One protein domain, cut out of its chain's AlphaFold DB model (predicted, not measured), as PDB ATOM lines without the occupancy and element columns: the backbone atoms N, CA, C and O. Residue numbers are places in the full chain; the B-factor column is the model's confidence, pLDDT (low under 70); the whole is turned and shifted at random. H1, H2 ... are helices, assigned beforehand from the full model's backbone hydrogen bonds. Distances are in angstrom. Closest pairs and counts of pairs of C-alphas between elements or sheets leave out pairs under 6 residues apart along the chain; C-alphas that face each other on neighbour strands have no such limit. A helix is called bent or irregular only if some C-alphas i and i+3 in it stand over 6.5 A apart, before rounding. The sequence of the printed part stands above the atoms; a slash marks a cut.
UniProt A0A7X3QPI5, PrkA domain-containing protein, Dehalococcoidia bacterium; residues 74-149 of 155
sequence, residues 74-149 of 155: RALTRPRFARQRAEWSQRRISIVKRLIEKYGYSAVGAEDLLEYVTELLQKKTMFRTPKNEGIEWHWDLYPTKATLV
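Overview. This is residues 74 to 149 of the 155 residues of the protein "PrkA domain-containing protein" of Dehalococcoidia bacterium (UniProt A0A7X3QPI5). Two helices, H1 and H2, meet near one end as a V, and from the far end of H2 the long link of residues 122 to 144 runs out as a narrow loop and comes back to the beginning of H2, where the short helix H3 packs on it. Residues 74 to 79 lie in the open mouth of the V, while residues 80 to 86, of which 82 to 86 belong to H1, stick out free. The printed part has 76 residues with three named helices, in the order H1, H2, H3, and no named strand; the class is all helix. The whole is loose, with a radius of gyration of the C-alphas of 14.7 A, and elongated, spanning 48 by 30 by 22 A.

Along the chain. Start at Arg 74 and read on to C-alpha 82 at (54.177, 26.589, 3.045), where H1 begins; its residues 82 to 103 cover 31.0 A and end at C-alpha 103 at (51.331, 31.424, -27.438). H1 is neither bent nor irregular, but only just: C-alphas 83 and 86 are 6.1 A apart. Find C-alpha 107 at (45.004, 35.213, -18.800) for the first residue of H2, residues 107 to 121, 21.5 A long. Past residues 122 to 144, which hold no named element, look for H3 at residues 145 to 148, 5.4 A long, ending at C-alpha 148 at (39.083, 29.620, -11.396).

Arrangement. Look first at Val 96 and Ala 110, whose C-alphas, 5.5 A apart, are the closest of H1 and H2. These helices touch, H1 with its residues 96 to 100 alone. They run opposite ways at a steep tilt of 62 degrees. Then go to Val 108 and Lys 145, the closest C-alphas of H2 and H3 at 6.1 A; here H2 touches H3 with its residues 108 to 112 alone. H1 and H3 are apart. In the long stretch before H3, residues 127 to 128 pair antiparallel with residues 136 to 137. In H2 every O i to N i+4 pair is within hydrogen-bond range, in H1 16 of 18 are, and H3 is too short for such a pair.

Size, cuts and confidence. The C-alphas farthest apart are those of Arg 83 and Asn 132, at 48.8 A. Read the residue numbers from 74 to 149 and you find no cut in the printed part. The link from H1 to H2 is tight, with 3 residues; the link from H2 to H3 is long, with 23. In the B-factor column the mean pLDDT of the printed part is 84.6, and it falls under 70 at residues 131 to 133 and 146 to 149 of this predicted model.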
ATOM      1  N   ARG A  74      53.248  16.098  -9.795       85.19
ATOM      2  CA  ARG A  74      53.721  16.658  -8.516       85.19
ATOM      3  C   ARG A  74      54.191  18.103  -8.646       85.19
ATOM      4  O   ARG A  74      53.937  18.890  -7.744       85.19
ATOM      5  N   ALA A  75      54.874  18.440  -9.736       86.12
ATOM      6  CA  ALA A  75      55.379  19.787  -9.975       86.12
ATOM      7  C   ALA A  75      54.249  20.801 -10.213       86.12
ATOM      8  O   ALA A  75      54.379  21.957  -9.813       86.12
ATOM      9  N   LEU A  76      53.153  20.372 -10.848       87.31
ATOM     10  CA  LEU A  76      51.993  21.215 -11.145       87.31
ATOM     11  C   LEU A  76      50.973  21.261  -9.998       87.31
ATOM     12  O   LEU A  76      50.328  22.289  -9.792       87.31
ATOM     13  N   THR A  77      50.858  20.194  -9.208       87.81
ATOM     14  CA  THR A  77      49.919  20.126  -8.077       87.81
ATOM     15  C   THR A  77      50.383  21.006  -6.914       87.81
ATOM     16  O   THR A  77      51.560  21.028  -6.558       87.81
ATOM     17  N   ARG A  78      49.439  21.712  -6.278       86.94
ATOM     18  CA  ARG A  78      49.716  22.591  -5.134       86.94
ATOM     19  C   ARG A  78      50.359  21.810  -3.973       86.94
ATOM     20  O   ARG A  78      49.744  20.872  -3.463       86.94
ATOM     21  N   PRO A  79      51.554  22.200  -3.494       87.88
ATOM     22  CA  PRO A  79      52.219  21.501  -2.402       87.88
ATOM     23  C   PRO A  79      51.584  21.828  -1.045       87.88
ATOM     24  O   PRO A  79      51.122  22.944  -0.789       87.88
ATOM     25  N   ARG A  80      51.625  20.855  -0.129       86.50
ATOM     26  CA  ARG A  80      51.079  20.980   1.233       86.50
ATOM     27  C   ARG A  80      51.880  21.957   2.104       86.50
ATOM     28  O   ARG A  80      51.297  22.711   2.879       86.50
ATOM     29  N   PHE A  81      53.207  21.969   1.976       87.19
ATOM     30  CA  PHE A  81      54.096  22.745   2.848       87.19
ATOM     31  C   PHE A  81      54.259  24.199   2.394       87.19
ATOM     32  O   PHE A  81      54.597  24.461   1.240       87.19
ATOM     33  N   ALA A  82      54.116  25.149   3.325       84.81
ATOM     34  CA  ALA A  82      54.177  26.589   3.045       84.81
ATOM     35  C   ALA A  82      55.460  27.033   2.325       84.81
ATOM     36  O   ALA A  82      55.386  27.796   1.365       84.81
ATOM     37  N   ARG A  83      56.618  26.492   2.727       85.06
ATOM     38  CA  ARG A  83      57.920  26.796   2.110       85.06
ATOM     39  C   ARG A  83      57.959  26.468   0.614       85.06
ATOM     40  O   ARG A  83      58.545  27.212  -0.156       85.06
ATOM     41  N   GLN A  84      57.309  25.377   0.207       86.56
ATOM     42  CA  GLN A  84      57.258  24.942  -1.192       86.56
ATOM     43  C   GLN A  84      56.163  25.673  -1.984       86.56
ATOM     44  O   GLN A  84      56.252  25.775  -3.204       86.56
ATOM     45  N   ARG A  85      55.135  26.217  -1.311       88.19
ATOM     46  CA  ARG A  85      54.039  26.952  -1.968       88.19
ATOM     47  C   ARG A  85      54.508  28.232  -2.649       88.19
ATOM     48  O   ARG A  85      53.988  28.548  -3.713       88.19
ATOM     49  N   ALA A  86      55.467  28.948  -2.061       88.38
ATOM     50  CA  ALA A  86      56.001  30.174  -2.655       88.38
ATOM     51  C   ALA A  86      56.679  29.886  -4.004       88.38
ATOM     52  O   ALA A  86      56.344  30.494  -5.019       88.38
ATOM     53  N   GLU A  87      57.567  28.892  -4.027       89.44
ATOM     54  CA  GLU A  87      58.263  28.470  -5.243       89.44
ATOM     55  C   GLU A  87      57.297  27.903  -6.293       89.44
ATOM     56  O   GLU A  87      57.372  28.268  -7.466       89.44
ATOM     57  N   TRP A  88      56.352  27.056  -5.876       91.94
ATOM     58  CA  TRP A  88      55.311  26.527  -6.760       91.94
ATOM     59  C   TRP A  88      54.473  27.643  -7.396       91.94
ATOM     60  O   TRP A  88      54.275  27.638  -8.609       91.94
ATOM     61  N   SER A  89      54.037  28.627  -6.604       90.25
ATOM     62  CA  SER A  89      53.243  29.757  -7.095       90.25
ATOM     63  C   SER A  89      54.018  30.560  -8.140       90.25
ATOM     64  O   SER A  89      53.515  30.813  -9.234       90.25
ATOM     65  N   GLN A  90      55.289  30.865  -7.861       91.31
ATOM     66  CA  GLN A  90      56.150  31.589  -8.794       91.31
ATOM     67  C   GLN A  90      56.350  30.824 -10.110       91.31
ATOM     68  O   GLN A  90      56.276  31.409 -11.194       91.31
ATOM     69  N   ARG A  91      56.563  29.504 -10.035       90.62
ATOM     70  CA  ARG A  91      56.655  28.641 -11.221       90.62
ATOM     71  C   ARG A  91      55.349  28.658 -12.014       90.62
ATOM     72  O   ARG A  91      55.398  28.870 -13.224       90.62
ATOM     73  N   ARG A  92      54.195  28.515 -11.351       91.50
ATOM     74  CA  ARG A  92      52.867  28.574 -11.989       91.50
ATOM     75  C   ARG A  92      52.680  29.896 -12.740       91.50
ATOM     76  O   ARG A  92      52.356  29.878 -13.924       91.50
ATOM     77  N   ILE A  93      52.986  31.023 -12.095       92.88
ATOM     78  CA  ILE A  93      52.927  32.362 -12.705       92.88
ATOM     79  C   ILE A  93      53.838  32.445 -13.936       92.88
ATOM     80  O   ILE A  93      53.424  32.954 -14.975       92.88
ATOM     81  N   SER A  94      55.061  31.910 -13.862       94.50
ATOM     82  CA  SER A  94      55.993  31.921 -14.997       94.50
ATOM     83  C   SER A  94      55.481  31.134 -16.211       94.50
ATOM     84  O   SER A  94      55.692  31.549 -17.351       94.50
ATOM     85  N   ILE A  95      54.776  30.021 -15.974       93.31
ATOM     86  CA  ILE A  95      54.188  29.186 -17.028       93.31
ATOM     87  C   ILE A  95      53.034  29.934 -17.688       93.31
ATOM     88  O   ILE A  95      53.027  30.075 -18.909       93.31
ATOM     89  N   VAL A  96      52.113  30.472 -16.887       93.94
ATOM     90  CA  VAL A  96      50.978  31.272 -17.371       93.94
ATOM     91  C   VAL A  96      51.469  32.469 -18.181       93.94
ATOM     92  O   VAL A  96      51.020  32.684 -19.303       93.94
ATOM     93  N   LYS A  97      52.469  33.200 -17.675       95.50
ATOM     94  CA  LYS A  97      53.076  34.327 -18.388       95.50
ATOM     95  C   LYS A  97      53.629  33.905 -19.751       95.50
ATOM     96  O   LYS A  97      53.362  34.563 -20.749       95.50
ATOM     97  N   ARG A  98      54.330  32.770 -19.819       96.19
ATOM     98  CA  ARG A  98      54.836  32.223 -21.087       96.19
ATOM     99  C   ARG A  98      53.708  31.836 -22.046       96.19
ATOM    100  O   ARG A  98      53.857  32.064 -23.243       96.19
ATOM    101  N   LEU A  99      52.618  31.249 -21.549       95.38
ATOM    102  CA  LEU A  99      51.437  30.917 -22.358       95.38
ATOM    103  C   LEU A  99      50.840  32.174 -22.997       95.38
ATOM    104  O   LEU A  99      50.561  32.183 -24.192       95.38
ATOM    105  N   ILE A 100      50.733  33.255 -22.231       95.56
ATOM    106  CA  ILE A 100      50.230  34.536 -22.729       95.56
ATOM    107  C   ILE A 100      51.204  35.136 -23.754       95.56
ATOM    108  O   ILE A 100      50.820  35.412 -24.886       95.56
ATOM    109  N   GLU A 101      52.478  35.294 -23.388       96.50
ATOM    110  CA  GLU A 101      53.458  36.034 -24.194       96.50
ATOM    111  C   GLU A 101      53.878  35.307 -25.475       96.50
ATOM    112  O   GLU A 101      54.062  35.945 -26.507       96.50
ATOM    113  N   LYS A 102      54.071  33.982 -25.419       96.19
ATOM    114  CA  LYS A 102      54.595  33.210 -26.558       96.19
ATOM    115  C   LYS A 102      53.518  32.536 -27.393       96.19
ATOM    116  O   LYS A 102      53.761  32.264 -28.562       96.19
ATOM    117  N   TYR A 103      52.371  32.226 -26.793       93.56
ATOM    118  CA  TYR A 103      51.331  31.424 -27.438       93.56
ATOM    119  C   TYR A 103      49.985  32.153 -27.540       93.56
ATOM    120  O   TYR A 103      49.034  31.585 -28.066       93.56
ATOM    121  N   GLY A 104      49.895  33.407 -27.078       92.62
ATOM    122  CA  GLY A 104      48.727  34.264 -27.285       92.62
ATOM    123  C   GLY A 104      47.491  33.879 -26.471       92.62
ATOM    124  O   GLY A 104      46.387  34.306 -26.808       92.62
ATOM    125  N   TYR A 105      47.640  33.079 -25.410       93.06
ATOM    126  CA  TYR A 105      46.514  32.746 -24.538       93.06
ATOM    127  C   TYR A 105      46.020  33.983 -23.776       93.06
ATOM    128  O   TYR A 105      46.803  34.840 -23.365       93.06
ATOM    129  N   SER A 106      44.713  34.046 -23.517       92.00
ATOM    130  CA  SER A 106      44.171  34.991 -22.539       92.00
ATOM    131  C   SER A 106      44.598  34.580 -21.126       92.00
ATOM    132  O   SER A 106      44.863  33.406 -20.868       92.00
ATOM    133  N   ALA A 107      44.635  35.526 -20.184       89.56
ATOM    134  CA  ALA A 107      45.004  35.213 -18.800       89.56
ATOM    135  C   ALA A 107      44.109  34.120 -18.190       89.56
ATOM    136  O   ALA A 107      44.608  33.211 -17.542       89.56
ATOM    137  N   VAL A 108      42.801  34.180 -18.463       90.00
ATOM    138  CA  VAL A 108      41.822  33.195 -17.981       90.00
ATOM    139  C   VAL A 108      42.038  31.837 -18.651       90.00
ATOM    140  O   VAL A 108      42.105  30.828 -17.963       90.00
ATOM    141  N   GLY A 109      42.216  31.809 -19.976       89.69
ATOM    142  CA  GLY A 109      42.422  30.559 -20.709       89.69
ATOM    143  C   GLY A 109      43.744  29.869 -20.369       89.69
ATOM    144  O   GLY A 109      43.805  28.647 -20.333       89.69
ATOM    145  N   ALA A 110      44.804  30.630 -20.082       92.44
ATOM    146  CA  ALA A 110      46.087  30.069 -19.663       92.44
ATOM    147  C   ALA A 110      46.010  29.403 -18.278       92.44
ATOM    148  O   ALA A 110      46.653  28.377 -18.055       92.44
ATOM    149  N   GLU A 111      45.243  29.982 -17.352       90.44
ATOM    150  CA  GLU A 111      45.018  29.398 -16.029       90.44
ATOM    151  C   GLU A 111      44.095  28.180 -16.086       90.44
ATOM    152  O   GLU A 111      44.449  27.146 -15.522       90.44
ATOM    153  N   ASP A 112      42.988  28.272 -16.825       90.62
ATOM    154  CA  ASP A 112      42.061  27.157 -17.051       90.62
ATOM    155  C   ASP A 112      42.762  25.960 -17.703       90.62
ATOM    156  O   ASP A 112      42.679  24.838 -17.211       90.62
ATOM    157  N   LEU A 113      43.569  26.200 -18.744       90.69
ATOM    158  CA  LEU A 113      44.361  25.156 -19.392       90.69
ATOM    159  C   LEU A 113      45.312  24.468 -18.406       90.69
ATOM    160  O   LEU A 113      45.478  23.247 -18.435       90.69
ATOM    161  N   LEU A 114      45.967  25.243 -17.540       90.50
ATOM    162  CA  LEU A 114      46.909  24.695 -16.572       90.50
ATOM    163  C   LEU A 114      46.199  23.838 -15.518       90.50
ATOM    164  O   LEU A 114      46.731  22.802 -15.108       90.50
ATOM    165  N   GLU A 115      44.999  24.234 -15.105       88.38
ATOM    166  CA  GLU A 115      44.147  23.449 -14.211       88.38
ATOM    167  C   GLU A 115      43.628  22.186 -14.894       88.38
ATOM    168  O   GLU A 115      43.761  21.099 -14.329       88.38
ATOM    169  N   TYR A 116      43.163  22.298 -16.138       88.19
ATOM    170  CA  TYR A 116      42.707  21.175 -16.950       88.19
ATOM    171  C   TYR A 116      43.796  20.109 -17.089       88.19
ATOM    172  O   TYR A 116      43.570  18.932 -16.801       88.19
ATOM    173  N   VAL A 117      45.016  20.514 -17.458       89.44
ATOM    174  CA  VAL A 117      46.164  19.603 -17.571       89.44
ATOM    175  C   VAL A 117      46.512  18.984 -16.217       89.44
ATOM    176  O   VAL A 117      46.802  17.790 -16.147       89.44
ATOM    177  N   THR A 118      46.465  19.758 -15.131       88.19
ATOM    178  CA  THR A 118      46.759  19.244 -13.784       88.19
ATOM    179  C   THR A 118      45.771  18.150 -13.381       88.19
ATOM    180  O   THR A 118      46.178  17.095 -12.896       88.19
ATOM    181  N   GLU A 119      44.485  18.371 -13.622       86.06
ATOM    182  CA  GLU A 119      43.411  17.438 -13.285       86.06
ATOM    183  C   GLU A 119      43.409  16.206 -14.216       86.06
ATOM    184  O   GLU A 119      43.187  15.073 -13.774       86.06
ATOM    185  N   LEU A 120      43.773  16.389 -15.491       87.75
ATOM    186  CA  LEU A 120      43.982  15.297 -16.444       87.75
ATOM    187  C   LEU A 120      45.139  14.388 -16.003       87.75
ATOM    188  O   LEU A 120      45.020  13.162 -16.027       87.75
ATOM    189  N   LEU A 121      46.245  14.975 -15.533       86.12
ATOM    190  CA  LEU A 121      47.376  14.231 -14.969       86.12
ATOM    191  C   LEU A 121      47.003  13.501 -13.669       86.12
ATOM    192  O   LEU A 121      47.579  12.454 -13.370       86.12
ATOM    193  N   GLN A 122      46.010  13.997 -12.924       83.62
ATOM    194  CA  GLN A 122      45.411  13.304 -11.774       83.62
ATOM    195  C   GLN A 122      44.447  12.175 -12.176       83.62
ATOM    196  O   GLN A 122      43.880  11.520 -11.302       83.62
ATOM    197  N   LYS A 123      44.304  11.897 -13.481       78.75
ATOM    198  CA  LYS A 123      43.398  10.891 -14.053       78.75
ATOM    199  C   LYS A 123      41.923  11.141 -13.722       78.75
ATOM    200  O   LYS A 123      41.141  10.191 -13.683       78.75
ATOM    201  N   LYS A 124      41.525  12.396 -13.486       79.19
ATOM    202  CA  LYS A 124      40.104  12.730 -13.352       79.19
ATOM    203  C   LYS A 124      39.440  12.672 -14.728       79.19
ATOM    204  O   LYS A 124      39.977  13.178 -15.711       79.19
ATOM    205  N   THR A 125      38.278  12.026 -14.812       77.75
ATOM    206  CA  THR A 125      37.493  11.965 -16.051       77.75
ATOM    207  C   THR A 125      36.727  13.272 -16.223       77.75
ATOM    208  O   THR A 125      35.740  13.503 -15.526       77.75
ATOM    209  N   MET A 126      37.190  14.115 -17.145       75.31
ATOM    210  CA  MET A 126      36.582  15.424 -17.451       75.31
ATOM    211  C   MET A 126      35.248  15.322 -18.172       75.31
ATOM    212  O   MET A 126      34.484  16.282 -18.215       75.31
ATOM    213  N   PHE A 127      34.982  14.159 -18.748       77.75
ATOM    214  CA  PHE A 127      33.723  13.839 -19.371       77.75
ATOM    215  C   PHE A 127      33.294  12.437 -18.956       77.75
ATOM    216  O   PHE A 127      34.129  11.575 -18.657       77.75
ATOM    217  N   ARG A 128      31.986  12.210 -18.939       75.94
ATOM    218  CA  ARG A 128      31.391  10.883 -18.810       75.94
ATOM    219  C   ARG A 128      30.615  10.569 -20.074       75.94
ATOM    220  O   ARG A 128      30.091  11.451 -20.747       75.94
ATOM    221  N   THR A 129      30.570   9.288 -20.405       76.44
ATOM    222  CA  THR A 129      29.727   8.774 -21.485       76.44
ATOM    223  C   THR A 129      28.809   7.733 -20.858       76.44
ATOM    224  O   THR A 129      29.217   6.576 -20.706       76.44
ATOM    225  N   PRO A 130      27.614   8.132 -20.388       79.19
ATOM    226  CA  PRO A 130      26.628   7.182 -19.902       79.19
ATOM    227  C   PRO A 130      26.227   6.240 -21.043       79.19
ATOM    228  O   PRO A 130      26.284   6.589 -22.223       79.19
ATOM    229  N   LYS A 131      25.823   5.009 -20.716       69.44
ATOM    230  CA  LYS A 131      25.321   4.088 -21.742       69.44
ATOM    231  C   LYS A 131      23.995   4.641 -22.276       69.44
ATOM    232  O   LYS A 131      23.015   4.638 -21.543       69.44
ATOM    233  N   ASN A 132      23.993   5.050 -23.544       68.62
ATOM    234  CA  ASN A 132      22.867   5.591 -24.325       68.62
ATOM    235  C   ASN A 132      22.543   7.085 -24.154       68.62
ATOM    236  O   ASN A 132      21.558   7.544 -24.727       68.62
ATOM    237  N   GLU A 133      23.386   7.859 -23.473       69.38
ATOM    238  CA  GLU A 133      23.295   9.325 -23.451       69.38
ATOM    239  C   GLU A 133      24.612   9.929 -23.959       69.38
ATOM    240  O   GLU A 133      25.640   9.249 -24.017       69.38
ATOM    241  N   GLY A 134      24.555  11.173 -24.442       75.44
ATOM    242  CA  GLY A 134      25.688  11.863 -25.064       75.44
ATOM    243  C   GLY A 134      26.884  12.080 -24.125       75.44
ATOM    244  O   GLY A 134      26.965  11.553 -23.021       75.44
ATOM    245  N   ILE A 135      27.853  12.874 -24.574       80.88
ATOM    246  CA  ILE A 135      29.020  13.219 -23.753       80.88
ATOM    247  C   ILE A 135      28.600  14.251 -22.701       80.88
ATOM    248  O   ILE A 135      28.249  15.378 -23.048       80.88
ATOM    249  N   GLU A 136      28.675  13.883 -21.424       79.25
ATOM    250  CA  GLU A 136      28.511  14.808 -20.302       79.25
ATOM    251  C   GLU A 136      29.859  15.439 -19.966       79.25
ATOM    252  O   GLU A 136      30.793  14.740 -19.573       79.25
ATOM    253  N   TRP A 137      29.973  16.758 -20.110       79.12
ATOM    254  CA  TRP A 137      31.169  17.505 -19.724       79.12
ATOM    255  C   TRP A 137      31.072  17.926 -18.255       79.12
ATOM    256  O   TRP A 137      30.127  18.601 -17.861       79.12
ATOM    257  N   HIS A 138      32.059  17.538 -17.448       77.44
ATOM    258  CA  HIS A 138      32.207  17.981 -16.055       77.44
ATOM    259  C   HIS A 138      33.190  19.145 -15.899       77.44
ATOM    260  O   HIS A 138      33.314  19.689 -14.806       77.44
ATOM    261  N   TRP A 139      33.918  19.494 -16.962       82.62
ATOM    262  CA  TRP A 139      34.769  20.678 -16.994       82.62
ATOM    263  C   TRP A 139      33.960  21.896 -17.431       82.62
ATOM    264  O   TRP A 139      33.178  21.808 -18.380       82.62
ATOM    265  N   ASP A 140      34.171  23.030 -16.772       77.12
ATOM    266  CA  ASP A 140      33.471  24.264 -17.108       77.12
ATOM    267  C   ASP A 140      33.877  24.750 -18.505       77.12
ATOM    268  O   ASP A 140      35.034  25.065 -18.771       77.12
ATOM    269  N   LEU A 141      32.907  24.831 -19.420       75.25
ATOM    270  CA  LEU A 141      33.143  25.229 -20.816       75.25
ATOM    271  C   LEU A 141      33.442  26.730 -20.975       75.25
ATOM    272  O   LEU A 141      33.974  27.154 -22.001       75.25
ATOM    273  N   TYR A 142      33.085  27.532 -19.970       76.69
ATOM    274  CA  TYR A 142      33.230  28.988 -19.972       76.69
ATOM    275  C   TYR A 142      33.910  29.455 -18.681       76.69
ATOM    276  O   TYR A 142      33.254  30.029 -17.804       76.69
ATOM    277  N   PRO A 143      35.220  29.206 -18.531       78.25
ATOM    278  CA  PRO A 143      35.953  29.642 -17.356       78.25
ATOM    279  C   PRO A 143      35.920  31.170 -17.263       78.25
ATOM    280  O   PRO A 143      36.205  31.891 -18.223       78.25
ATOM    281  N   THR A 144      35.594  31.680 -16.080       77.19
ATOM    282  CA  THR A 144      35.772  33.095 -15.733       77.19
ATOM    283  C   THR A 144      36.780  33.210 -14.598       77.19
ATOM    284  O   THR A 144      37.033  32.242 -13.882       77.19
ATOM    285  N   LYS A 145      37.341  34.406 -14.375       72.75
ATOM    286  CA  LYS A 145      38.246  34.636 -13.231       72.75
ATOM    287  C   LYS A 145      37.623  34.230 -11.889       72.75
ATOM    288  O   LYS A 145      38.353  33.813 -11.004       72.75
ATOM    289  N   ALA A 146      36.303  34.355 -11.739       66.75
ATOM    290  CA  ALA A 146      35.597  33.955 -10.524       66.75
ATOM    291  C   ALA A 146      35.517  32.428 -10.372       66.75
ATOM    292  O   ALA A 146      35.640  31.923  -9.264       66.75
ATOM    293  N   THR A 147      35.365  31.701 -11.481       67.25
ATOM    294  CA  THR A 147      35.270  30.234 -11.503       67.25
ATOM    295  C   THR A 147      36.609  29.554 -11.190       67.25
ATOM    296  O   THR A 147      36.638  28.524 -10.525       67.25
ATOM    297  N   LEU A 148      37.728  30.152 -11.620       63.78
ATOM    298  CA  LEU A 148      39.083  29.620 -11.396       63.78
ATOM    299  C   LEU A 148      39.594  29.823  -9.961       63.78
ATOM    300  O   LEU A 148      40.495  29.121  -9.500       63.78
ATOM    301  N   VAL A 149      39.014  30.762  -9.210       58.72
ATOM    302  CA  VAL A 149      39.264  30.868  -7.770       58.72
ATOM    303  C   VAL A 149      38.459  29.766  -7.093       58.72
ATOM    304  O   VAL A 149      37.359  29.997  -6.596       58.72
TER     305      VAL A 149